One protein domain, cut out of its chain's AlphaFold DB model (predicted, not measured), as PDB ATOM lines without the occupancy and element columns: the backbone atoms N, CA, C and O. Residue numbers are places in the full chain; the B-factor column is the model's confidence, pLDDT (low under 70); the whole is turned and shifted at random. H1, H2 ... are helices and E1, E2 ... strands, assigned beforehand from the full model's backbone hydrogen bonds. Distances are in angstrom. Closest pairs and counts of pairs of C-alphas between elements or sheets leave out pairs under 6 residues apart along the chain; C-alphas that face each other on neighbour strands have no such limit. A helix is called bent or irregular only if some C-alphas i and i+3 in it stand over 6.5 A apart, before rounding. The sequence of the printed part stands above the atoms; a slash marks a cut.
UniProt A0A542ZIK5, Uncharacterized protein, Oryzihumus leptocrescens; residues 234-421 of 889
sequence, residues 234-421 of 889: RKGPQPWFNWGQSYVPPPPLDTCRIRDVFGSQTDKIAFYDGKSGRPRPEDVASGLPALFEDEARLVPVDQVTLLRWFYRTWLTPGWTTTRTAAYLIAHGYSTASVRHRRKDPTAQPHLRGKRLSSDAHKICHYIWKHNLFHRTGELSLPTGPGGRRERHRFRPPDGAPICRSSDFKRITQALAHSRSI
ATOM      1  N   ARG A 234      75.664  18.198  41.427       67.81
ATOM      2  CA  ARG A 234      76.174  17.004  40.735       67.81
ATOM      3  C   ARG A 234      77.441  16.493  41.425       67.81
ATOM      4  O   ARG A 234      78.293  17.293  41.811       67.81
ATOM      5  N   LYS A 235      77.567  15.170  41.561       63.81
ATOM      6  CA  LYS A 235      78.809  14.516  42.001       63.81
ATOM      7  C   LYS A 235      79.626  14.104  40.777       63.81
ATOM      8  O   LYS A 235      79.431  13.022  40.232       63.81
ATOM      9  N   GLY A 236      80.543  14.973  40.357       65.06
ATOM     10  CA  GLY A 236      81.434  14.694  39.228       65.06
ATOM     11  C   GLY A 236      80.679  14.502  37.898       65.06
ATOM     12  O   GLY A 236      79.626  15.116  37.712       65.06
ATOM     13  N   PRO A 237      81.201  13.674  36.971       65.00
ATOM     14  CA  PRO A 237      80.610  13.456  35.645       65.00
ATOM     15  C   PRO A 237      79.384  12.524  35.650       65.00
ATOM     16  O   PRO A 237      78.740  12.347  34.620       65.00
ATOM     17  N   GLN A 238      79.052  11.919  36.795       74.00
ATOM     18  CA  GLN A 238      77.934  10.983  36.935       74.00
ATOM     19  C   GLN A 238      76.576  11.701  36.768       74.00
ATOM     20  O   GLN A 238      76.431  12.862  37.167       74.00
ATOM     21  N   PRO A 239      75.525  11.017  36.270       75.62
ATOM     22  CA  PRO A 239      74.193  11.603  36.089       75.62
ATOM     23  C   PRO A 239      73.397  11.765  37.401       75.62
ATOM     24  O   PRO A 239      72.187  12.001  37.364       75.62
ATOM     25  N   TRP A 240      74.043  11.627  38.566       84.81
ATOM     26  CA  TRP A 240      73.407  11.654  39.885       84.81
ATOM     27  C   TRP A 240      73.612  12.990  40.599       84.81
ATOM     28  O   TRP A 240      74.568  13.734  40.364       84.81
ATOM     29  N   PHE A 241      72.721  13.271  41.544       83.81
ATOM     30  CA  PHE A 241      72.696  14.531  42.273       83.81
ATOM     31  C   PHE A 241      72.644  14.269  43.768       83.81
ATOM     32  O   PHE A 241      71.960  13.352  44.209       83.81
ATOM     33  N   ASN A 242      73.293  15.096  44.574       84.25
ATOM     34  CA  ASN A 242      73.142  14.995  46.020       84.25
ATOM     35  C   ASN A 242      71.690  15.274  46.434       84.25
ATOM     36  O   ASN A 242      71.043  16.200  45.934       84.25
ATOM     37  N   TRP A 243      71.180  14.473  47.369       84.94
ATOM     38  CA  TRP A 243      69.819  14.558  47.892       84.94
ATOM     39  C   TRP A 243      69.834  14.685  49.415       84.94
ATOM     40  O   TRP A 243      69.698  13.711  50.158       84.94
ATOM     41  N   GLY A 244      69.980  15.923  49.888       74.69
ATOM     42  CA  GLY A 244      69.948  16.249  51.315       74.69
ATOM     43  C   GLY A 244      68.533  16.339  51.895       74.69
ATOM     44  O   GLY A 244      68.368  16.340  53.116       74.69
ATOM     45  N   GLN A 245      67.505  16.400  51.044       74.56
ATOM     46  CA  GLN A 245      66.121  16.592  51.474       74.56
ATOM     47  C   GLN A 245      65.503  15.340  52.112       74.56
ATOM     48  O   GLN A 245      65.712  14.203  51.682       74.56
ATOM     49  N   SER A 246      64.636  15.563  53.104       69.12
ATOM     50  CA  SER A 246      63.754  14.526  53.664       69.12
ATOM     51  C   SER A 246      62.521  14.245  52.795       69.12
ATOM     52  O   SER A 246      61.746  13.347  53.109       69.12
ATOM     53  N   TYR A 247      62.318  15.021  51.728       74.06
ATOM     54  CA  TYR A 247      61.240  14.827  50.762       74.06
ATOM     55  C   TYR A 247      61.516  13.603  49.874       74.06
ATOM     56  O   TYR A 247      62.666  13.326  49.526       74.06
ATOM     57  N   VAL A 248      60.460  12.871  49.511       83.81
ATOM     58  CA  VAL A 248      60.537  11.774  48.534       83.81
ATOM     59  C   VAL A 248      60.585  12.390  47.137       83.81
ATOM     60  O   VAL A 248      59.680  13.161  46.817       83.81
ATOM     61  N   PRO A 249      61.598  12.097  46.307       87.25
ATOM     62  CA  PRO A 249      61.711  12.731  45.001       87.25
ATOM     63  C   PRO A 249      60.504  12.395  44.099       87.25
ATOM     64  O   PRO A 249      59.856  11.360  44.284       87.25
ATOM     65  N   PRO A 250      60.152  13.281  43.148       89.88
ATOM     66  CA  PRO A 250      59.113  12.984  42.167       89.88
ATOM     67  C   PRO A 250      59.555  11.832  41.251       89.88
ATOM     68  O   PRO A 250      60.746  11.712  40.971       89.88
ATOM     69  N   PRO A 251      58.633  11.008  40.728       90.94
ATOM     70  CA  PRO A 251      58.994  10.038  39.700       90.94
ATOM     71  C   PRO A 251      59.585  10.756  38.471       90.94
ATOM     72  O   PRO A 251      59.273  11.923  38.254       90.94
ATOM     73  N   PRO A 252      60.459  10.112  37.682       91.50
ATOM     74  CA  PRO A 252      61.054   8.790  37.873       91.50
ATOM     75  C   PRO A 252      62.343   8.847  38.719       91.50
ATOM     76  O   PRO A 252      63.162   7.936  38.642       91.50
ATOM     77  N   LEU A 253      62.573   9.916  39.490       91.50
ATOM     78  CA  LEU A 253      63.727   9.965  40.381       91.50
ATOM     79  C   LEU A 253      63.523   9.011  41.565       91.50
ATOM     80  O   LEU A 253      62.442   8.949  42.158       91.50
ATOM     81  N   ASP A 254      64.593   8.328  41.955       91.88
ATOM     82  CA  ASP A 254      64.695   7.630  43.235       91.88
ATOM     83  C   ASP A 254      65.983   8.032  43.959       91.88
ATOM     84  O   ASP A 254      66.774   8.830  43.454       91.88
ATOM     85  N   THR A 255      66.173   7.535  45.177       91.31
ATOM     86  CA  THR A 255      67.334   7.827  46.004       91.31
ATOM     87  C   THR A 255      67.984   6.575  46.552       91.31
ATOM     88  O   THR A 255      67.301   5.705  47.083       91.31
ATOM     89  N   CYS A 256      69.311   6.549  46.554       89.12
ATOM     90  CA  CYS A 256      70.101   5.522  47.221       89.12
ATOM     91  C   CYS A 256      71.272   6.164  47.975       89.12
ATOM     92  O   CYS A 256      71.516   7.371  47.878       89.12
ATOM     93  N   ARG A 257      71.985   5.362  48.765       87.25
ATOM     94  CA  ARG A 257      73.260   5.761  49.375       87.25
ATOM     95  C   ARG A 257      74.403   5.088  48.640       87.25
ATOM     96  O   ARG A 257      74.351   3.876  48.460       87.25
ATOM     97  N   ILE A 258      75.422   5.855  48.274       85.75
ATOM     98  CA  ILE A 258      76.645   5.339  47.650       85.75
ATOM     99  C   ILE A 258      77.734   5.070  48.701       85.75
ATOM    100  O   ILE A 258      77.686   5.611  49.813       85.75
ATOM    101  N   ARG A 259      78.683   4.194  48.376       80.19
ATOM    102  CA  ARG A 259      79.879   3.918  49.190       80.19
ATOM    103  C   ARG A 259      80.934   5.009  48.943       80.19
ATOM    104  O   ARG A 259      80.997   5.544  47.839       80.19
ATOM    105  N   ASP A 260      81.727   5.385  49.951       68.69
ATOM    106  CA  ASP A 260      82.975   6.136  49.700       68.69
ATOM    107  C   ASP A 260      84.087   5.187  49.243       68.69
ATOM    108  O   ASP A 260      83.948   3.964  49.262       68.69
ATOM    109  N   VAL A 261      85.225   5.787  48.892       61.44
ATOM    110  CA  VAL A 261      86.507   5.133  48.600       61.44
ATOM    111  C   VAL A 261      86.956   4.178  49.724       61.44
ATOM    112  O   VAL A 261      87.719   3.257  49.470       61.44
ATOM    113  N   PHE A 262      86.457   4.349  50.955       59.78
ATOM    114  CA  PHE A 262      86.766   3.503  52.113       59.78
ATOM    115  C   PHE A 262      85.649   2.489  52.441       59.78
ATOM    116  O   PHE A 262      85.676   1.861  53.501       59.78
ATOM    117  N   GLY A 263      84.644   2.332  51.571       54.41
ATOM    118  CA  GLY A 263      83.532   1.391  51.742       54.41
ATOM    119  C   GLY A 263      82.496   1.776  52.810       54.41
ATOM    120  O   GLY A 263      81.584   0.996  53.091       54.41
ATOM    121  N   SER A 264      82.593   2.964  53.408       58.72
ATOM    122  CA  SER A 264      81.655   3.474  54.413       58.72
ATOM    123  C   SER A 264      80.410   4.108  53.768       58.72
ATOM    124  O   SER A 264      80.407   4.491  52.598       58.72
ATOM    125  N   GLN A 265      79.303   4.202  54.521       57.38
ATOM    126  CA  GLN A 265      78.072   4.848  54.036       57.38
ATOM    127  C   GLN A 265      78.271   6.358  53.858       57.38
ATOM    128  O   GLN A 265      78.569   7.054  54.830       57.38
ATOM    129  N   THR A 266      78.005   6.872  52.652       65.56
ATOM    130  CA  THR A 266      78.118   8.308  52.334       65.56
ATOM    131  C   THR A 266      76.777   8.962  51.984       65.56
ATOM    132  O   THR A 266      75.698   8.451  52.312       65.56
ATOM    133  N   ASP A 267      76.866  10.137  51.350       71.19
ATOM    134  CA  ASP A 267      75.783  10.992  50.894       71.19
ATOM    135  C   ASP A 267      74.672  10.222  50.182       71.19
ATOM    136  O   ASP A 267      74.879   9.347  49.337       71.19
ATOM    137  N   LYS A 268      73.447  10.613  50.520       85.50
ATOM    138  CA  LYS A 268      72.253  10.196  49.802       85.50
ATOM    139  C   LYS A 268      72.228  10.927  48.463       85.50
ATOM    140  O   LYS A 268      72.305  12.155  48.436       85.50
ATOM    141  N   ILE A 269      72.085  10.183  47.376       88.19
ATOM    142  CA  ILE A 269      71.959  10.727  46.024       88.19
ATOM    143  C   ILE A 269      70.542  10.519  45.497       88.19
ATOM    144  O   ILE A 269      69.841   9.615  45.946       88.19
ATOM    145  N   ALA A 270      70.131  11.356  44.551       90.06
ATOM    146  CA  ALA A 270      68.986  11.155  43.684       90.06
ATOM    147  C   ALA A 270      69.470  10.827  42.270       90.06
ATOM    148  O   ALA A 270      70.415  11.443  41.768       90.06
ATOM    149  N   PHE A 271      68.809   9.868  41.637       90.31
ATOM    150  CA  PHE A 271      69.147   9.366  40.313       90.31
ATOM    151  C   PHE A 271      67.873   9.043  39.529       90.31
ATOM    152  O   PHE A 271      66.801   8.885  40.113       90.31
ATOM    153  N   TYR A 272      67.987   8.953  38.206       90.56
ATOM    154  CA  TYR A 272      66.888   8.548  37.331       90.56
ATOM    155  C   TYR A 272      66.754   7.023  37.327       90.56
ATOM    156  O   TYR A 272      67.700   6.334  36.945       90.56
ATOM    157  N   ASP A 273      65.599   6.496  37.740       89.81
ATOM    158  CA  ASP A 273      65.317   5.054  37.782       89.81
ATOM    159  C   ASP A 273      65.044   4.512  36.365       89.81
ATOM    160  O   ASP A 273      63.908   4.289  35.953       89.81
ATOM    161  N   GLY A 274      66.112   4.399  35.578       81.88
ATOM    162  CA  GLY A 274      66.110   3.924  34.197       81.88
ATOM    163  C   GLY A 274      67.507   3.483  33.765       81.88
ATOM    164  O   GLY A 274      68.476   3.657  34.512       81.88
ATOM    165  N   LYS A 275      67.626   2.919  32.560       77.81
ATOM    166  CA  LYS A 275      68.834   2.192  32.119       77.81
ATOM    167  C   LYS A 275      70.107   3.048  32.131       77.81
ATOM    168  O   LYS A 275      71.161   2.566  32.524       77.81
ATOM    169  N   SER A 276      70.008   4.326  31.771       77.12
ATOM    170  CA  SER A 276      71.147   5.260  31.690       77.12
ATOM    171  C   SER A 276      71.365   6.118  32.942       77.12
ATOM    172  O   SER A 276      72.370   6.817  33.050       77.12
ATOM    173  N   GLY A 277      70.416   6.117  33.882       82.44
ATOM    174  CA  GLY A 277      70.437   7.000  35.051       82.44
ATOM    175  C   GLY A 277      70.845   6.321  36.351       82.44
ATOM    176  O   GLY A 277      71.157   7.010  37.325       82.44
ATOM    177  N   ARG A 278      70.820   4.988  36.382       86.75
ATOM    178  CA  ARG A 278      70.915   4.194  37.602       86.75
ATOM    179  C   ARG A 278      72.369   3.937  38.029       86.75
ATOM    180  O   ARG A 278      73.196   3.605  37.184       86.75
ATOM    181  N   PRO A 279      72.693   4.057  39.332       87.50
ATOM    182  CA  PRO A 279      73.999   3.678  39.852       87.50
ATOM    183  C   PRO A 279      74.283   2.187  39.717       87.50
ATOM    184  O   PRO A 279      73.365   1.366  39.812       87.50
ATOM    185  N   ARG A 280      75.564   1.838  39.553       85.19
ATOM    186  CA  ARG A 280      75.990   0.437  39.543       85.19
ATOM    187  C   ARG A 280      75.749  -0.178  40.926       85.19
ATOM    188  O   ARG A 280      76.037   0.481  41.925       85.19
ATOM    189  N   PRO A 281      75.233  -1.416  41.024       84.94
ATOM    190  CA  PRO A 281      74.953  -2.047  42.316       84.94
ATOM    191  C   PRO A 281      76.161  -2.100  43.265       84.94
ATOM    192  O   PRO A 281      75.992  -1.939  44.472       84.94
ATOM    193  N   GLU A 282      77.369  -2.269  42.724       84.38
ATOM    194  CA  GLU A 282      78.641  -2.284  43.465       84.38
ATOM    195  C   GLU A 282      78.952  -0.969  44.200       84.38
ATOM    196  O   GLU A 282      79.437  -0.992  45.335       84.38
ATOM    197  N   ASP A 283      78.572   0.168  43.611       82.69
ATOM    198  CA  ASP A 283      78.788   1.505  44.172       82.69
ATOM    199  C   ASP A 283      77.765   1.850  45.264       82.69
ATOM    200  O   ASP A 283      77.893   2.854  45.976       82.69
ATOM    201  N   VAL A 284      76.714   1.038  45.411       85.50
ATOM    202  CA  VAL A 284      75.573   1.321  46.282       85.50
ATOM    203  C   VAL A 284      75.722   0.606  47.625       85.50
ATOM    204  O   VAL A 284      76.004  -0.587  47.736       85.50
ATOM    205  N   ALA A 285      75.515   1.360  48.701       83.00
ATOM    206  CA  ALA A 285      75.463   0.837  50.059       83.00
ATOM    207  C   ALA A 285      74.052   0.356  50.433       83.00
ATOM    208  O   ALA A 285      73.903  -0.633  51.142       83.00
ATOM    209  N   SER A 286      73.005   1.081  50.017       84.31
ATOM    210  CA  SER A 286      71.602   0.709  50.275       84.31
ATOM    211  C   SER A 286      70.611   1.530  49.444       84.31
ATOM    212  O   SER A 286      70.915   2.649  49.022       84.31
ATOM    213  N   GLY A 287      69.392   1.003  49.285       83.00
ATOM    214  CA  GLY A 287      68.241   1.742  48.753       83.00
ATOM    215  C   GLY A 287      68.067   1.697  47.236       83.00
ATOM    216  O   GLY A 287      67.281   2.476  46.710       83.00
ATOM    217  N   LEU A 288      68.780   0.814  46.529       88.00
ATOM    218  CA  LEU A 288      68.554   0.608  45.099       88.00
ATOM    219  C   LEU A 288      67.231  -0.160  44.878       88.00
ATOM    220  O   LEU A 288      67.024  -1.176  45.547       88.00
ATOM    221  N   PRO A 289      66.340   0.280  43.970       87.38
ATOM    222  CA  PRO A 289      65.119  -0.454  43.619       87.38
ATOM    223  C   PRO A 289      65.421  -1.849  43.070       87.38
ATOM    224  O   PRO A 289      66.443  -2.041  42.426       87.38
ATOM    225  N   ALA A 290      64.530  -2.819  43.248       84.69
ATOM    226  CA  ALA A 290      64.731  -4.195  42.777       84.69
ATOM    227  C   ALA A 290      63.600  -4.623  41.829       84.69
ATOM    228  O   ALA A 290      62.940  -5.633  42.032       84.69
ATOM    229  N   LEU A 291      63.328  -3.792  40.822       84.50
ATOM    230  CA  LEU A 291      62.340  -4.059  39.778       84.50
ATOM    231  C   LEU A 291      63.051  -4.361  38.470       84.50
ATOM    232  O   LEU A 291      63.808  -3.511  37.991       84.50
ATOM    233  N   PHE A 292      62.772  -5.530  37.902       83.75
ATOM    234  CA  PHE A 292      63.425  -6.028  36.699       83.75
ATOM    235  C   PHE A 292      62.399  -6.312  35.592       83.75
ATOM    236  O   PHE A 292      61.350  -6.892  35.853       83.75
ATOM    237  N   GLU A 293      62.696  -5.849  34.376       81.25
ATOM    238  CA  GLU A 293      62.024  -6.241  33.125       81.25
ATOM    239  C   GLU A 293      62.329  -7.710  32.797       81.25
ATOM    240  O   GLU A 293      61.449  -8.452  32.374       81.25
ATOM    241  N   ASP A 294      63.582  -8.116  33.023       76.81
ATOM    242  CA  ASP A 294      64.083  -9.480  32.872       76.81
ATOM    243  C   ASP A 294      64.862  -9.833  34.142       76.81
ATOM    244  O   ASP A 294      65.942  -9.291  34.398       76.81
ATOM    245  N   GLU A 295      64.278 -10.706  34.962       76.38
ATOM    246  CA  GLU A 295      64.838 -11.114  36.250       76.38
ATOM    247  C   GLU A 295      66.103 -11.970  36.083       76.38
ATOM    248  O   GLU A 295      67.037 -11.836  36.871       76.38
ATOM    249  N   ALA A 296      66.198 -12.764  35.010       72.25
ATOM    250  CA  ALA A 296      67.363 -13.604  34.735       72.25
ATOM    251  C   ALA A 296      68.582 -12.772  34.311       72.25
ATOM    252  O   ALA A 296      69.718 -13.104  34.649       72.25
ATOM    253  N   ARG A 297      68.353 -11.670  33.586       71.56
ATOM    254  CA  ARG A 297      69.412 -10.745  33.141       71.56
ATOM    255  C   ARG A 297      69.587  -9.526  34.045       71.56
ATOM    256  O   ARG A 297      70.406  -8.662  33.736       71.56
ATOM    257  N   LEU A 298      68.820  -9.439  35.136       76.62
ATOM    258  CA  LEU A 298      68.790  -8.304  36.064       76.62
ATOM    259  C   LEU A 298      68.625  -6.949  35.350       76.62
ATOM    260  O   LEU A 298      69.174  -5.931  35.783       76.62
ATOM    261  N   VAL A 299      67.856  -6.917  34.257       81.56
ATOM    262  CA  VAL A 299      67.610  -5.686  33.491       81.56
ATOM    263  C   VAL A 299      66.549  -4.875  34.225       81.56
ATOM    264  O   VAL A 299      65.415  -5.340  34.329       81.56
ATOM    265  N   PRO A 300      66.864  -3.681  34.758       84.50
ATOM    266  CA  PRO A 300      65.909  -2.924  35.552       84.50
ATOM    267  C   PRO A 300      64.782  -2.353  34.687       84.50
ATOM    268  O   PRO A 300      65.014  -1.965  33.541       84.50
ATOM    269  N   VAL A 301      63.584  -2.242  35.267       88.50
ATOM    270  CA  VAL A 301      62.446  -1.575  34.614       88.50
ATOM    271  C   VAL A 301      62.758  -0.103  34.379       88.50
ATOM    272  O   VAL A 301      63.064   0.628  35.325       88.50
ATOM    273  N   ASP A 302      62.623   0.356  33.136       91.38
ATOM    274  CA  ASP A 302      62.900   1.746  32.782       91.38
ATOM    275  C   ASP A 302      61.701   2.674  33.071       91.38
ATOM    276  O   ASP A 302      60.805   2.884  32.244       91.38
ATOM    277  N   GLN A 303      61.688   3.276  34.265       93.12
ATOM    278  CA  GLN A 303      60.597   4.159  34.692       93.12
ATOM    279  C   GLN A 303      60.533   5.441  33.848       93.12
ATOM    280  O   GLN A 303      59.448   5.990  33.648       93.12
ATOM    281  N   VAL A 304      61.666   5.924  33.323       91.94
ATOM    282  CA  VAL A 304      61.716   7.095  32.426       91.94
ATOM    283  C   VAL A 304      60.944   6.797  31.141       91.94
ATOM    284  O   VAL A 304      60.110   7.599  30.710       91.94
ATOM    285  N   THR A 305      61.172   5.621  30.565       92.50
ATOM    286  CA  THR A 305      60.513   5.145  29.347       92.50
ATOM    287  C   THR A 305      59.016   4.953  29.564       92.50
ATOM    288  O   THR A 305      58.218   5.429  28.753       92.50
ATOM    289  N   LEU A 306      58.610   4.361  30.692       93.69
ATOM    290  CA  LEU A 306      57.194   4.220  31.050       93.69
ATOM    291  C   LEU A 306      56.487   5.569  31.212       93.69
ATOM    292  O   LEU A 306      55.343   5.723  30.783       93.69
ATOM    293  N   LEU A 307      57.155   6.568  31.794       94.94
ATOM    294  CA  LEU A 307      56.585   7.908  31.918       94.94
ATOM    295  C   LEU A 307      56.486   8.630  30.569       94.94
ATOM    296  O   LEU A 307      55.471   9.271  30.305       94.94
ATOM    297  N   ARG A 308      57.488   8.506  29.693       94.62
ATOM    298  CA  ARG A 308      57.408   9.036  28.319       94.62
ATOM    299  C   ARG A 308      56.264   8.387  27.546       94.62
ATOM    300  O   ARG A 308      55.476   9.079  26.902       94.62
ATOM    301  N   TRP A 309      56.126   7.067  27.665       95.38
ATOM    302  CA  TRP A 309      54.992   6.332  27.113       95.38
ATOM    303  C   TRP A 309      53.663   6.838  27.685       95.38
ATOM    304  O   TRP A 309      52.734   7.086  26.920       95.38
ATOM    305  N   PHE A 310      53.574   7.064  29.000       96.88
ATOM    306  CA  PHE A 310      52.380   7.617  29.638       96.88
ATOM    307  C   PHE A 310      51.993   8.971  29.039       96.88
ATOM    308  O   PHE A 310      50.832   9.161  28.691       96.88
ATOM    309  N   TYR A 311      52.937   9.900  28.876       95.12
ATOM    310  CA  TYR A 311      52.639  11.228  28.330       95.12
ATOM    311  C   TYR A 311      52.203  11.190  26.867       95.12
ATOM    312  O   TYR A 311      51.279  11.912  26.494       95.12
ATOM    313  N   ARG A 312      52.794  10.303  26.064       93.25
ATOM    314  CA  ARG A 312      52.396  10.099  24.667       93.25
ATOM    315  C   ARG A 312      51.014   9.449  24.535       93.25
ATOM    316  O   ARG A 312      50.306   9.717  23.572       93.25
ATOM    317  N   THR A 313      50.627   8.604  25.491       87.19
ATOM    318  CA  THR A 313      49.486   7.684  25.349       87.19
ATOM    319  C   THR A 313      48.265   8.056  26.197       87.19
ATOM    320  O   THR A 313      47.132   7.814  25.804       87.19
ATOM    321  N   TRP A 314      48.436   8.637  27.382       89.44
ATOM    322  CA  TRP A 314      47.318   8.902  28.292       89.44
ATOM    323  C   TRP A 314      46.347   9.921  27.691       89.44
ATOM    324  O   TRP A 314      46.779  11.016  27.334       89.44
ATOM    325  N   LEU A 315      45.049   9.596  27.620       79.62
ATOM    326  CA  LEU A 315      44.007  10.425  26.989       79.62
ATOM    327  C   LEU A 315      44.183  10.595  25.467       79.62
ATOM    328  O   LEU A 315      43.812  11.628  24.909       79.62
ATOM    329  N   THR A 316      44.805   9.629  24.790       75.50
ATOM    330  CA  THR A 316      44.663   9.470  23.335       75.50
ATOM    331  C   THR A 316      43.496   8.523  23.026       75.50
ATOM    332  O   THR A 316      43.045   7.793  23.920       75.50
ATOM    333  N   PRO A 317      42.967   8.515  21.787       67.88
ATOM    334  CA  PRO A 317      41.882   7.611  21.414       67.88
ATOM    335  C   PRO A 317      42.201   6.148  21.769       67.88
ATOM    336  O   PRO A 317      43.276   5.643  21.453       67.88
ATOM    337  N   GLY A 318      41.278   5.476  22.462       60.25
ATOM    338  CA  GLY A 318      41.431   4.083  22.912       60.25
ATOM    339  C   GLY A 318      42.186   3.878  24.238       60.25
ATOM    340  O   GLY A 318      42.165   2.764  24.779       60.25
ATOM    341  N   TRP A 319      42.788   4.931  24.808       69.50
ATOM    342  CA  TRP A 319      43.594   4.877  26.033       69.50
ATOM    343  C   TRP A 319      42.960   5.637  27.202       69.50
ATOM    344  O   TRP A 319      43.280   6.792  27.504       69.50
ATOM    345  N   THR A 320      42.071   4.941  27.915       71.69
ATOM    346  CA  THR A 320      41.426   5.447  29.135       71.69
ATOM    347  C   THR A 320      42.398   5.506  30.315       71.69
ATOM    348  O   THR A 320      43.353   4.738  30.386       71.69
ATOM    349  N   THR A 321      42.112   6.350  31.318       80.19
ATOM    350  CA  THR A 321      42.895   6.422  32.575       80.19
ATOM    351  C   THR A 321      43.093   5.045  33.218       80.19
ATOM    352  O   THR A 321      44.183   4.726  33.689       80.19
ATOM    353  N   THR A 322      42.059   4.203  33.194       74.94
ATOM    354  CA  THR A 322      42.118   2.824  33.686       74.94
ATOM    355  C   THR A 322      43.067   1.955  32.865       74.94
ATOM    356  O   THR A 322      43.926   1.297  33.446       74.94
ATOM    357  N   ARG A 323      42.946   1.966  31.529       77.62
ATOM    358  CA  ARG A 323      43.827   1.201  30.631       77.62
ATOM    359  C   ARG A 323      45.277   1.651  30.738       77.62
ATOM    360  O   ARG A 323      46.168   0.816  30.833       77.62
ATOM    361  N   THR A 324      45.511   2.958  30.789       83.00
ATOM    362  CA  THR A 324      46.845   3.526  30.978       83.00
ATOM    363  C   THR A 324      47.453   3.077  32.308       83.00
ATOM    364  O   THR A 324      48.592   2.621  32.330       83.00
ATOM    365  N   ALA A 325      46.706   3.151  33.416       81.62
ATOM    366  CA  ALA A 325      47.202   2.711  34.721       81.62
ATOM    367  C   ALA A 325      47.453   1.195  34.778       81.62
ATOM    368  O   ALA A 325      48.448   0.765  35.357       81.62
ATOM    369  N   ALA A 326      46.576   0.392  34.169       77.75
ATOM    370  CA  ALA A 326      46.751  -1.053  34.077       77.75
ATOM    371  C   ALA A 326      48.003  -1.418  33.269       77.75
ATOM    372  O   ALA A 326      48.782  -2.253  33.718       77.75
ATOM    373  N   TYR A 327      48.239  -0.749  32.135       87.31
ATOM    374  CA  TYR A 327      49.452  -0.939  31.338       87.31
ATOM    375  C   TYR A 327      50.707  -0.590  32.137       87.31
ATOM    376  O   TYR A 327      51.637  -1.386  32.179       87.31
ATOM    377  N   LEU A 328      50.718   0.560  32.820       89.94
ATOM    378  CA  LEU A 328      51.840   0.964  33.666       89.94
ATOM    379  C   LEU A 328      52.172  -0.111  34.712       89.94
ATOM    380  O   LEU A 328      53.329  -0.494  34.839       89.94
ATOM    381  N   ILE A 329      51.169  -0.628  35.426       87.31
ATOM    382  CA  ILE A 329      51.370  -1.682  36.433       87.31
ATOM    383  C   ILE A 329      51.872  -2.974  35.788       87.31
ATOM    384  O   ILE A 329      52.828  -3.562  36.280       87.31
ATOM    385  N   ALA A 330      51.273  -3.395  34.670       82.19
ATOM    386  CA  ALA A 330      51.683  -4.607  33.962       82.19
ATOM    387  C   ALA A 330      53.146  -4.557  33.487       82.19
ATOM    388  O   ALA A 330      53.773  -5.599  33.356       82.19
ATOM    389  N   HIS A 331      53.694  -3.357  33.279       85.81
ATOM    390  CA  HIS A 331      55.081  -3.146  32.867       85.81
ATOM    391  C   HIS A 331      55.983  -2.694  34.027       85.81
ATOM    392  O   HIS A 331      57.038  -2.113  33.802       85.81
ATOM    393  N   GLY A 332      55.581  -2.932  35.280       86.75
ATOM    394  CA  GLY A 332      56.451  -2.727  36.440       86.75
ATOM    395  C   GLY A 332      56.595  -1.274  36.898       86.75
ATOM    396  O   GLY A 332      57.577  -0.930  37.564       86.75
ATOM    397  N   TYR A 333      55.642  -0.398  36.561       93.19
ATOM    398  CA  TYR A 333      55.667   0.995  37.002       93.19
ATOM    399  C   TYR A 333      55.707   1.097  38.526       93.19
ATOM    400  O   TYR A 333      54.873   0.540  39.239       93.19
ATOM    401  N   SER A 334      56.649   1.875  39.042       92.19
ATOM    402  CA  SER A 334      56.798   2.104  40.471       92.19
ATOM    403  C   SER A 334      57.508   3.425  40.748       92.19
ATOM    404  O   SER A 334      58.135   4.029  39.886       92.19
ATOM    405  N   THR A 335      57.378   3.914  41.978       92.12
ATOM    406  CA  THR A 335      57.928   5.206  42.389       92.12
ATOM    407  C   THR A 335      58.591   5.094  43.752       92.12
ATOM    408  O   THR A 335      58.157   4.295  44.590       92.12
ATOM    409  N   ALA A 336      59.558   5.974  44.024       89.56
ATOM    410  CA  ALA A 336      60.195   6.106  45.335       89.56
ATOM    411  C   ALA A 336      59.168   6.207  46.482       89.56
ATOM    412  O   ALA A 336      59.343   5.631  47.553       89.56
ATOM    413  N   SER A 337      58.043   6.893  46.246       87.81
ATOM    414  CA  SER A 337      56.951   7.051  47.218       87.81
ATOM    415  C   SER A 337      56.260   5.734  47.564       87.81
ATOM    416  O   SER A 337      55.996   5.465  48.738       87.81
ATOM    417  N   VAL A 338      55.986   4.895  46.563       88.69
ATOM    418  CA  VAL A 338      55.365   3.578  46.767       88.69
ATOM    419  C   VAL A 338      56.319   2.658  47.532       88.69
ATOM    420  O   VAL A 338      55.918   2.098  48.555       88.69
ATOM    421  N   ARG A 339      57.585   2.585  47.103       87.25
ATOM    422  CA  ARG A 339      58.626   1.755  47.730       87.25
ATOM    423  C   ARG A 339      58.908   2.166  49.172       87.25
ATOM    424  O   ARG A 339      58.859   1.341  50.082       87.25
ATOM    425  N   HIS A 340      59.078   3.465  49.419       81.69
ATOM    426  CA  HIS A 340      59.328   3.992  50.761       81.69
ATOM    427  C   HIS A 340      58.156   3.744  51.722       81.69
ATOM    428  O   HIS A 340      58.372   3.441  52.894       81.69
ATOM    429  N   ARG A 341      56.902   3.871  51.263       82.25
ATOM    430  CA  ARG A 341      55.725   3.618  52.116       82.25
ATOM    431  C   ARG A 341      55.577   2.148  52.493       82.25
ATOM    432  O   ARG A 341      55.129   1.872  53.600       82.25
ATOM    433  N   ARG A 342      55.928   1.229  51.590       81.44
ATOM    434  CA  ARG A 342      55.834  -0.219  51.838       81.44
ATOM    435  C   ARG A 342      57.081  -0.825  52.471       81.44
ATOM    436  O   ARG A 342      57.009  -1.962  52.911       81.44
ATOM    437  N   LYS A 343      58.184  -0.069  52.553       80.69
ATOM    438  CA  LYS A 343      59.509  -0.565  52.966       80.69
ATOM    439  C   LYS A 343      59.971  -1.759  52.120       80.69
ATOM    440  O   LYS A 343      60.629  -2.658  52.625       80.69
ATOM    441  N   ASP A 344      59.621  -1.741  50.838       81.81
ATOM    442  CA  ASP A 344      59.862  -2.833  49.900       81.81
ATOM    443  C   ASP A 344      60.397  -2.252  48.575       81.81
ATOM    444  O   ASP A 344      59.713  -1.426  47.954       81.81
ATOM    445  N   PRO A 345      61.620  -2.627  48.147       83.19
ATOM    446  CA  PRO A 345      62.247  -2.116  46.927       83.19
ATOM    447  C   PRO A 345      61.600  -2.640  45.634       83.19
ATOM    448  O   PRO A 345      61.875  -2.084  44.568       83.19
ATOM    449  N   THR A 346      60.742  -3.659  45.721       85.38
ATOM    450  CA  THR A 346      59.995  -4.263  44.602       85.38
ATOM    451  C   THR A 346      58.557  -3.734  44.501       85.38
ATOM    452  O   THR A 346      57.827  -4.037  43.560       85.38
ATOM    453  N   ALA A 347      58.119  -2.910  45.458       86.44
ATOM    454  CA  ALA A 347      56.720  -2.521  45.577       86.44
ATOM    455  C   ALA A 347      56.192  -1.746  44.361       86.44
ATOM    456  O   ALA A 347      56.751  -0.721  43.970       86.44
ATOM    457  N   GLN A 348      55.023  -2.150  43.865       86.62
ATOM    458  CA  GLN A 348      54.281  -1.487  42.789       86.62
ATOM    459  C   GLN A 348      52.909  -0.984  43.287       86.62
ATOM    460  O   GLN A 348      52.376  -1.482  44.290       86.62
ATOM    461  N   PRO A 349      52.310   0.035  42.640       83.69
ATOM    462  CA  PRO A 349      50.911   0.367  42.857       83.69
ATOM    463  C   PRO A 349      50.012  -0.773  42.350       83.69
ATOM    464  O   PRO A 349      50.373  -1.506  41.440       83.69
ATOM    465  N   HIS A 350      48.823  -0.929  42.935       78.44
ATOM    466  CA  HIS A 350      47.872  -1.984  42.563       78.44
ATOM    467  C   HIS A 350      46.485  -1.393  42.301       78.44
ATOM    468  O   HIS A 350      46.075  -0.438  42.967       78.44
ATOM    469  N   LEU A 351      45.734  -1.996  41.377       71.62
ATOM    470  CA  LEU A 351      44.320  -1.688  41.150       71.62
ATOM    471  C   LEU A 351      43.461  -2.668  41.952       71.62
ATOM    472  O   LEU A 351      43.522  -3.874  41.733       71.62
ATOM    473  N   ARG A 352      42.652  -2.177  42.898       65.19
ATOM    474  CA  ARG A 352      41.714  -3.039  43.643       65.19
ATOM    475  C   ARG A 352      40.397  -3.140  42.882       65.19
ATOM    476  O   ARG A 352      39.808  -2.106  42.591       65.19
ATOM    477  N   GLY A 353      39.872  -4.349  42.655       48.56
ATOM    478  CA  GLY A 353      38.664  -4.574  41.835       48.56
ATOM    479  C   GLY A 353      37.461  -3.674  42.174       48.56
ATOM    480  O   GLY A 353      36.842  -3.111  41.283       48.56
ATOM    481  N   LYS A 354      37.186  -3.418  43.464       42.44
ATOM    482  CA  LYS A 354      36.085  -2.525  43.899       42.44
ATOM    483  C   LYS A 354      36.368  -1.015  43.747       42.44
ATOM    484  O   LYS A 354      35.463  -0.211  43.938       42.44
ATOM    485  N   ARG A 355      37.614  -0.603  43.477       58.16
ATOM    486  CA  ARG A 355      38.071   0.806  43.400       58.16
ATOM    487  C   ARG A 355      38.937   1.094  42.170       58.16
ATOM    488  O   ARG A 355      39.640   2.101  42.138       58.16
ATOM    489  N   LEU A 356      38.852   0.243  41.152       61.25
ATOM    490  CA  LEU A 356      39.741   0.216  39.994       61.25
ATOM    491  C   LEU A 356      39.886   1.589  39.312       61.25
ATOM    492  O   LEU A 356      41.001   2.071  39.141       61.25
ATOM    493  N   SER A 357      38.772   2.278  39.038       62.12
ATOM    494  CA  SER A 357      38.784   3.630  38.453       62.12
ATOM    495  C   SER A 357      39.424   4.683  39.376       62.12
ATOM    496  O   SER A 357      40.228   5.497  38.927       62.12
ATOM    497  N   SER A 358      39.131   4.646  40.681       63.88
ATOM    498  CA  SER A 358      39.693   5.598  41.652       63.88
ATOM    499  C   SER A 358      41.200   5.415  41.825       63.88
ATOM    500  O   SER A 358      41.936   6.399  41.901       63.88
ATOM    501  N   ASP A 359      41.669   4.171  41.887       65.44
ATOM    502  CA  ASP A 359      43.089   3.870  42.047       65.44
ATOM    503  C   ASP A 359      43.867   4.174  40.755       65.44
ATOM    504  O   ASP A 359      44.924   4.802  40.830       65.44
ATOM    505  N   ALA A 360      43.302   3.876  39.579       72.06
ATOM    506  CA  ALA A 360      43.862   4.292  38.294       72.06
ATOM    507  C   ALA A 360      43.986   5.818  38.188       72.06
ATOM    508  O   ALA A 360      45.040   6.345  37.827       72.06
ATOM    509  N   HIS A 361      42.937   6.542  38.587       80.31
ATOM    510  CA  HIS A 361      42.944   7.999  38.600       80.31
ATOM    511  C   HIS A 361      44.041   8.554  39.514       80.31
ATOM    512  O   HIS A 361      44.758   9.462  39.106       80.31
ATOM    513  N   LYS A 362      44.239   7.983  40.711       83.62
ATOM    514  CA  LYS A 362      45.329   8.388  41.616       83.62
ATOM    515  C   LYS A 362      46.708   8.190  40.991       83.62
ATOM    516  O   LYS A 362      47.552   9.058  41.179       83.62
ATOM    517  N   ILE A 363      46.938   7.089  40.273       87.31
ATOM    518  CA  ILE A 363      48.225   6.808  39.616       87.31
ATOM    519  C   ILE A 363      48.496   7.851  38.530       87.31
ATOM    520  O   ILE A 363      49.490   8.574  38.606       87.31
ATOM    521  N   CYS A 364      47.579   7.999  37.570       90.31
ATOM    522  CA  CYS A 364      47.750   8.931  36.454       90.31
ATOM    523  C   CYS A 364      47.824  10.392  36.930       90.31
ATOM    524  O   CYS A 364      48.686  11.148  36.484       90.31
ATOM    525  N   HIS A 365      46.987  10.794  37.896       89.50
ATOM    526  CA  HIS A 365      47.053  12.143  38.464       89.50
ATOM    527  C   HIS A 365      48.297  12.377  39.317       89.50
ATOM    528  O   HIS A 365      48.762  13.513  39.383       89.50
ATOM    529  N   TYR A 366      48.853  11.349  39.965       91.44
ATOM    530  CA  TYR A 366      50.124  11.482  40.671       91.44
ATOM    531  C   TYR A 366      51.266  11.774  39.693       91.44
ATOM    532  O   TYR A 366      52.043  12.690  39.949       91.44
ATOM    533  N   ILE A 367      51.312  11.091  38.543       93.69
ATOM    534  CA  ILE A 367      52.263  11.409  37.465       93.69
ATOM    535  C   ILE A 367      52.028  12.837  36.962       93.69
ATOM    536  O   ILE A 367      52.948  13.657  36.945       93.69
ATOM    537  N   TRP A 368      50.778  13.169  36.621       92.56
ATOM    538  CA  TRP A 368      50.423  14.489  36.107       92.56
ATOM    539  C   TRP A 368      50.730  15.618  37.090       92.56
ATOM    540  O   TRP A 368      51.123  16.695  36.663       92.56
ATOM    541  N   LYS A 369      50.616  15.403  38.404       89.19
ATOM    542  CA  LYS A 369      50.955  16.405  39.430       89.19
ATOM    543  C   LYS A 369      52.394  16.923  39.296       89.19
ATOM    544  O   LYS A 369      52.671  18.051  39.695       89.19
ATOM    545  N   HIS A 370      53.290  16.119  38.729       89.31
ATOM    546  CA  HIS A 370      54.693  16.457  38.506       89.31
ATOM    547  C   HIS A 370      54.989  16.886  37.054       89.31
ATOM    548  O   HIS A 370      56.148  16.936  36.656       89.31
ATOM    549  N   ASN A 371      53.965  17.260  36.274       87.06
ATOM    550  CA  ASN A 371      54.091  17.642  34.859       87.06
ATOM    551  C   ASN A 371      55.142  18.729  34.580       87.06
ATOM    552  O   ASN A 371      55.875  18.614  33.604       87.06
ATOM    553  N   LEU A 372      55.255  19.744  35.441       84.94
ATOM    554  CA  LEU A 372      56.198  20.839  35.239       84.94
ATOM    555  C   LEU A 372      57.629  20.314  35.315       84.94
ATOM    556  O   LEU A 372      58.421  20.589  34.423       84.94
ATOM    557  N   PHE A 373      57.911  19.481  36.319       89.31
ATOM    558  CA  PHE A 373      59.190  18.795  36.454       89.31
ATOM    559  C   PHE A 373      59.467  17.891  35.246       89.31
ATOM    560  O   PHE A 373      60.544  17.960  34.669       89.31
ATOM    561  N   HIS A 374      58.488  17.105  34.796       92.19
ATOM    562  CA  HIS A 374      58.655  16.234  33.627       92.19
ATOM    563  C   HIS A 374      58.876  17.000  32.313       92.19
ATOM    564  O   HIS A 374      59.493  16.460  31.396       92.19
ATOM    565  N   ARG A 375      58.380  18.239  32.216       88.81
ATOM    566  CA  ARG A 375      58.526  19.103  31.040       88.81
ATOM    567  C   ARG A 375      59.840  19.878  31.040       88.81
ATOM    568  O   ARG A 375      60.491  19.970  30.011       88.81
ATOM    569  N   THR A 376      60.218  20.466  32.173       83.31
ATOM    570  CA  THR A 376      61.352  21.406  32.246       83.31
ATOM    571  C   THR A 376      62.597  20.816  32.908       83.31
ATOM    572  O   THR A 376      63.678  21.399  32.824       83.31
ATOM    573  N   GLY A 377      62.460  19.682  33.599       83.62
ATOM    574  CA  GLY A 377      63.466  19.151  34.520       83.62
ATOM    575  C   GLY A 377      63.608  19.979  35.800       83.62
ATOM    576  O   GLY A 377      64.494  19.719  36.605       83.62
ATOM    577  N   GLU A 378      62.778  21.002  36.018       84.62
ATOM    578  CA  GLU A 378      62.915  21.902  37.163       84.62
ATOM    579  C   GLU A 378      62.070  21.425  38.345       84.62
ATOM    580  O   GLU A 378      60.846  21.294  38.262       84.62
ATOM    581  N   LEU A 379      62.728  21.182  39.475       82.94
ATOM    582  CA  LEU A 379      62.089  20.804  40.723       82.94
ATOM    583  C   LEU A 379      62.206  21.945  41.730       82.94
ATOM    584  O   LEU A 379      63.300  22.353  42.116       82.94
ATOM    585  N   SER A 380      61.052  22.438  42.179       79.62
ATOM    586  CA  SER A 380      60.968  23.471  43.207       79.62
ATOM    587  C   SER A 380      60.791  22.836  44.586       79.62
ATOM    588  O   SER A 380      59.722  22.288  44.887       79.62
ATOM    589  N   LEU A 381      61.822  22.916  45.424       74.62
ATOM    590  CA  LEU A 381      61.875  22.301  46.749       74.62
ATOM    591  C   LEU A 381      61.720  23.368  47.841       74.62
ATOM    592  O   LEU A 381      62.324  24.431  47.728       74.62
ATOM    593  N   PRO A 382      60.907  23.125  48.885       65.50
ATOM    594  CA  PRO A 382      60.783  24.056  50.000       65.50
ATOM    595  C   PRO A 382      62.081  24.104  50.813       65.50
ATOM    596  O   PRO A 382      62.652  23.064  51.145       65.50
ATOM    597  N   THR A 383      62.520  25.310  51.161       62.12
ATOM    598  CA  THR A 383      63.750  25.573  51.907       62.12
ATOM    599  C   THR A 383      63.428  26.293  53.209       62.12
ATOM    600  O   THR A 383      63.024  27.453  53.246       62.12
ATOM    601  N   GLY A 384      63.581  25.560  54.313       52.97
ATOM    602  CA  GLY A 384      63.350  26.069  55.665       52.97
ATOM    603  C   GLY A 384      61.888  26.442  55.993       52.97
ATOM    604  O   GLY A 384      60.978  26.288  55.175       52.97
ATOM    605  N   PRO A 385      61.627  26.906  57.231       39.84
ATOM    606  CA  PRO A 385      60.332  27.447  57.635       39.84
ATOM    607  C   PRO A 385      60.181  28.870  57.086       39.84
ATOM    608  O   PRO A 385      61.014  29.726  57.367       39.84
ATOM    609  N   GLY A 386      59.133  29.104  56.298       47.03
ATOM    610  CA  GLY A 386      58.897  30.366  55.579       47.03
ATOM    611  C   GLY A 386      58.481  30.169  54.121       47.03
ATOM    612  O   GLY A 386      58.114  31.125  53.452       47.03
ATOM    613  N   GLY A 387      58.519  28.931  53.612       53.16
ATOM    614  CA  GLY A 387      57.976  28.602  52.291       53.16
ATOM    615  C   GLY A 387      58.801  29.118  51.109       53.16
ATOM    616  O   GLY A 387      58.357  28.969  49.972       53.16
ATOM    617  N   ARG A 388      60.001  29.674  51.342       58.34
ATOM    618  CA  ARG A 388      60.962  29.968  50.272       58.34
ATOM    619  C   ARG A 388      61.258  28.662  49.533       58.34
ATOM    620  O   ARG A 388      61.394  27.618  50.165       58.34
ATOM    621  N   ARG A 389      61.269  28.682  48.199       68.06
ATOM    622  CA  ARG A 389      61.513  27.480  47.391       68.06
ATOM    623  C   ARG A 389      62.741  27.680  46.521       68.06
ATOM    624  O   ARG A 389      62.795  28.642  45.761       68.06
ATOM    625  N   GLU A 390      63.697  26.766  46.612       69.56
ATOM    626  CA  GLU A 390      64.836  26.701  45.697       69.56
ATOM    627  C   GLU A 390      64.451  25.863  44.478       69.56
ATOM    628  O   GLU A 390      63.716  24.875  44.577       69.56
ATOM    629  N   ARG A 391      64.903  26.303  43.304       74.69
ATOM    630  CA  ARG A 391      64.664  25.635  42.024       74.69
ATOM    631  C   ARG A 391      65.945  24.924  41.623       74.69
ATOM    632  O   ARG A 391      66.984  25.558  41.474       74.69
ATOM    633  N   HIS A 392      65.858  23.617  41.436       76.88
ATOM    634  CA  HIS A 392      66.974  22.791  40.994       76.88
ATOM    635  C   HIS A 392      66.618  22.159  39.650       76.88
ATOM    636  O   HIS A 392      65.504  21.667  39.474       76.88
ATOM    637  N   ARG A 393      67.555  22.168  38.698       78.12
ATOM    638  CA  ARG A 393      67.373  21.530  37.391       78.12
ATOM    639  C   ARG A 393      67.957  20.121  37.417       78.12
ATOM    640  O   ARG A 393      69.166  19.948  37.518       78.12
ATOM    641  N   PHE A 394      67.093  19.129  37.279       79.56
ATOM    642  CA  PHE A 394      67.439  17.731  37.078       79.56
ATOM    643  C   PHE A 394      66.927  17.333  35.696       79.56
ATOM    644  O   PHE A 394      65.735  17.095  35.529       79.56
ATOM    645  N   ARG A 395      67.798  17.261  34.688       76.62
ATOM    646  CA  ARG A 395      67.430  16.705  33.376       76.62
ATOM    647  C   ARG A 395      67.796  15.220  33.300       76.62
ATOM    648  O   ARG A 395      68.793  14.844  33.924       76.62
ATOM    649  N   PRO A 396      67.016  14.397  32.576       82.00
ATOM    650  CA  PRO A 396      67.399  13.023  32.268       82.00
ATOM    651  C   PRO A 396      68.786  12.952  31.599       82.00
ATOM    652  O   PRO A 396      69.205  13.940  30.989       82.00
ATOM    653  N   PRO A 397      69.506  11.817  31.702       79.44
ATOM    654  CA  PRO A 397      70.858  11.675  31.148       79.44
ATOM    655  C   PRO A 397      70.947  11.946  29.642       79.44
ATOM    656  O   PRO A 397      71.951  12.468  29.176       79.44
ATOM    657  N   ASP A 398      69.884  11.638  28.901       81.62
ATOM    658  CA  ASP A 398      69.766  11.865  27.458       81.62
ATOM    659  C   ASP A 398      69.310  13.290  27.091       81.62
ATOM    660  O   ASP A 398      69.046  13.578  25.929       81.62
ATOM    661  N   GLY A 399      69.161  14.187  28.071       78.69
ATOM    662  CA  GLY A 399      68.793  15.591  27.873       78.69
ATOM    663  C   GLY A 399      67.329  15.843  27.490       78.69
ATOM    664  O   GLY A 399      66.829  16.947  27.724       78.69
ATOM    665  N   ALA A 400      66.620  14.837  26.972       84.94
ATOM    666  CA  ALA A 400      65.253  14.964  26.483       84.94
ATOM    667  C   ALA A 400      64.219  14.993  27.630       84.94
ATOM    668  O   ALA A 400      64.295  14.185  28.565       84.94
ATOM    669  N   PRO A 401      63.196  15.868  27.565       88.81
ATOM    670  CA  PRO A 401      62.163  15.930  28.592       88.81
ATOM    671  C   PRO A 401      61.341  14.636  28.645       88.81
ATOM    672  O   PRO A 401      61.213  13.892  27.671       88.81
ATOM    673  N   ILE A 402      60.753  14.363  29.807       92.31
ATOM    674  CA  ILE A 402      59.853  13.217  29.994       92.31
ATOM    675  C   ILE A 402      58.481  13.516  29.379       92.31
ATOM    676  O   ILE A 402      57.854  12.632  28.803       92.31
ATOM    677  N   CYS A 403      58.024  14.765  29.487       92.19
ATOM    678  CA  CYS A 403      56.792  15.255  28.880       92.19
ATOM    679  C   CYS A 403      57.130  16.297  27.815       92.19
ATOM    680  O   CYS A 403      57.672  17.354  28.141       92.19
ATOM    681  N   ARG A 404      56.760  16.043  26.557       90.19
ATOM    682  CA  ARG A 404      56.889  17.044  25.490       90.19
ATOM    683  C   ARG A 404      55.866  18.165  25.682       90.19
ATOM    684  O   ARG A 404      54.819  17.973  26.306       90.19
ATOM    685  N   SER A 405      56.152  19.339  25.125       85.50
ATOM    686  CA  SER A 405      55.235  20.485  25.170       85.50
ATOM    687  C   SER A 405      53.899  20.189  24.477       85.50
ATOM    688  O   SER A 405      52.854  20.592  24.987       85.50
ATOM    689  N   SER A 406      53.914  19.431  23.376       83.56
ATOM    690  CA  SER A 406      52.710  18.978  22.665       83.56
ATOM    691  C   SER A 406      51.837  18.054  23.525       83.56
ATOM    692  O   SER A 406      50.642  18.311  23.682       83.56
ATOM    693  N   ASP A 407      52.433  17.049  24.173       85.62
ATOM    694  CA  ASP A 407      51.730  16.142  25.093       85.62
ATOM    695  C   ASP A 407      51.137  16.893  26.291       85.62
ATOM    696  O   ASP A 407      49.994  16.660  26.689       85.62
ATOM    697  N   PHE A 408      51.893  17.846  26.845       83.56
ATOM    698  CA  PHE A 408      51.431  18.703  27.932       83.56
ATOM    699  C   PHE A 408      50.204  19.529  27.526       83.56
ATOM    700  O   PHE A 408      49.226  19.569  28.278       83.56
ATOM    701  N   LYS A 409      50.243  20.183  26.355       80.19
ATOM    702  CA  LYS A 409      49.122  20.972  25.819       80.19
ATOM    703  C   LYS A 409      47.889  20.077  25.629       80.19
ATOM    704  O   LYS A 409      46.838  20.393  26.183       80.19
ATOM    705  N   ARG A 410      48.048  18.917  24.977       88.56
ATOM    706  CA  ARG A 410      46.986  17.918  24.747       88.56
ATOM    707  C   ARG A 410      46.311  17.467  26.046       88.56
ATOM    708  O   ARG A 410      45.091  17.545  26.177       88.56
ATOM    709  N   ILE A 411      47.095  17.034  27.036       83.62
ATOM    710  CA  ILE A 411      46.563  16.564  28.326       83.62
ATOM    711  C   ILE A 411      45.915  17.716  29.101       83.62
ATOM    712  O   ILE A 411      44.855  17.538  29.697       83.62
ATOM    713  N   THR A 412      46.507  18.913  29.079       77.38
ATOM    714  CA  THR A 412      45.936  20.090  29.750       77.38
ATOM    715  C   THR A 412      44.587  20.473  29.147       77.38
ATOM    716  O   THR A 412      43.654  20.737  29.898       77.38
ATOM    717  N   GLN A 413      44.454  20.454  27.820       71.75
ATOM    718  CA  GLN A 413      43.194  20.723  27.121       71.75
ATOM    719  C   GLN A 413      42.124  19.670  27.439       71.75
ATOM    720  O   GLN A 413      40.990  20.034  27.761       71.75
ATOM    721  N   ALA A 414      42.497  18.384  27.427       68.06
ATOM    722  CA  ALA A 414      41.605  17.283  27.792       68.06
ATOM    723  C   ALA A 414      41.132  17.392  29.256       68.06
ATOM    724  O   ALA A 414      39.945  17.247  29.557       68.06
ATOM    725  N   LEU A 415      42.036  17.732  30.181       76.19
ATOM    726  CA  LEU A 415      41.698  17.921  31.593       76.19
ATOM    727  C   LEU A 415      40.913  19.217  31.852       76.19
ATOM    728  O   LEU A 415      40.050  19.228  32.729       76.19
ATOM    729  N   ALA A 416      41.171  20.299  31.118       61.88
ATOM    730  CA  ALA A 416      40.407  21.544  31.224       61.88
ATOM    731  C   ALA A 416      38.946  21.339  30.797       61.88
ATOM    732  O   ALA A 416      38.047  21.766  31.521       61.88
ATOM    733  N   HIS A 417      38.713  20.583  29.715       52.84
ATOM    734  CA  HIS A 417      37.370  20.142  29.314       52.84
ATOM    735  C   HIS A 417      36.675  19.308  30.402       52.84
ATOM    736  O   HIS A 417      35.472  19.432  30.593       52.84
ATOM    737  N   SER A 418      37.424  18.509  31.171       49.25
ATOM    738  CA  SER A 418      36.866  17.718  32.280       49.25
ATOM    739  C   SER A 418      36.598  18.508  33.575       49.25
ATOM    740  O   SER A 418      35.893  18.022  34.457       49.25
ATOM    741  N   ARG A 419      37.178  19.712  33.740       41.12
ATOM    742  CA  ARG A 419      37.071  20.530  34.968       41.12
ATOM    743  C   ARG A 419      35.918  21.534  34.946       41.12
ATOM    744  O   ARG A 419      35.434  21.882  36.021       41.12
ATOM    745  N   SER A 420      35.470  21.983  33.773       34.84
ATOM    746  CA  SER A 420      34.322  22.895  33.630       34.84
ATOM    747  C   SER A 420      32.976  22.223  33.933       34.84
ATOM    748  O   SER A 420      31.983  22.906  34.167       34.84
ATOM    749  N   ILE A 421      32.935  20.889  34.000       41.19
ATOM    750  CA  ILE A 421      31.730  20.111  34.288       41.19
ATOM    751  C   ILE A 421      32.121  19.020  35.285       41.19
ATOM    752  O   ILE A 421      32.775  18.051  34.919       41.19
TER     753      ILE A 421
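What this domain is: This is residues 234 to 421 of the 889 residues of an uncharacterized protein of Oryzihumus leptocrescens (UniProt A0A542ZIK5). At one end of the long axis is a small antiparallel sheet, the hairpin E1 and E2 with short E3 beside E1; toward the other end is a loose group of helices, where H1 and H2 make a helical hairpin, H4 crosses H2, and residues 416 to 421, partly in H6, stick out. A second, separate hairpin, E5 and E6, lies to one side next to H5, while H3 grazes the first sheet. The printed part has 188 residues with six named helices and six named strands, in the order E1 E2 E3 E4 H1 H2 H3 H4 H5 E5 E6 H6, and is mixed in class. It is compact, with a radius of gyration of the C-alphas of 17.2 A and spans of 59 by 45 by 31 A.

How they stand to each other: The larger sheet has the order E2 - E1 - E3, with E1 at residues 253 to 259, E2 at 265 to 272 and E3 at 284 to 286. E1 and E2 form a hairpin, with N 254 and O 271 within hydrogen-bond range at 2.9 A; for E1 and E3, N 257 and O 286 are at 2.9 A. E2 bends by 54 degrees at residue 268. H3, residues 336 to 342, only grazes this sheet; its closest C-alphas to E1 are Ala 336 and Asp 254, 5.2 A apart. H1, residues 303 to 313, and H2, residues 321 to 330, touch at a shallow tilt of 27 degrees, opposite ways; their closest C-alphas are Leu 306 and Leu 328, 6.8 A apart. H4, residues 353 to 369, touches H2, about perpendicular at 90 degrees; the closest C-alphas are Ala 360 and Ala 325, 5.1 A apart. H5, residues 371 to 376, meets H4 only through their link. H6, residues 405 to 419, only just touches H5, with 3 pairs of C-alphas within 8 A; the closest are Ser 405 and Arg 375, 6.9 A apart. E5, residues 378 to 382, and E6, residues 389 to 393, form a hairpin, with N 379 and O 392 at 2.8 A. Every O i to N i+4 pair is within hydrogen-bond range in H1, H2, H3, H5 and H6, and 11 of 13 in H4.

Where its parts are: E1 begins at C-alpha 253 (63.727, 9.965, 40.381); E2 is 20.4 A long. E4, residues 292 to 294, pairs with no named strand. H4 is 24.4 A long and irregular, with C-alphas 354 and 357 8.7 A apart. H6, 20.6 A long, ends at C-alpha 419 (37.071, 20.530, 34.968).

The domain as a whole: The C-alphas of Phe 262 and Ile 421 are the farthest apart, at 60.2 A. The printed part has no cut. The links E2 to E3 and E6 to H6 are long. Mean pLDDT of the printed part is 79.1; residues 352 to 359 and 382 to 390 are among those under 70.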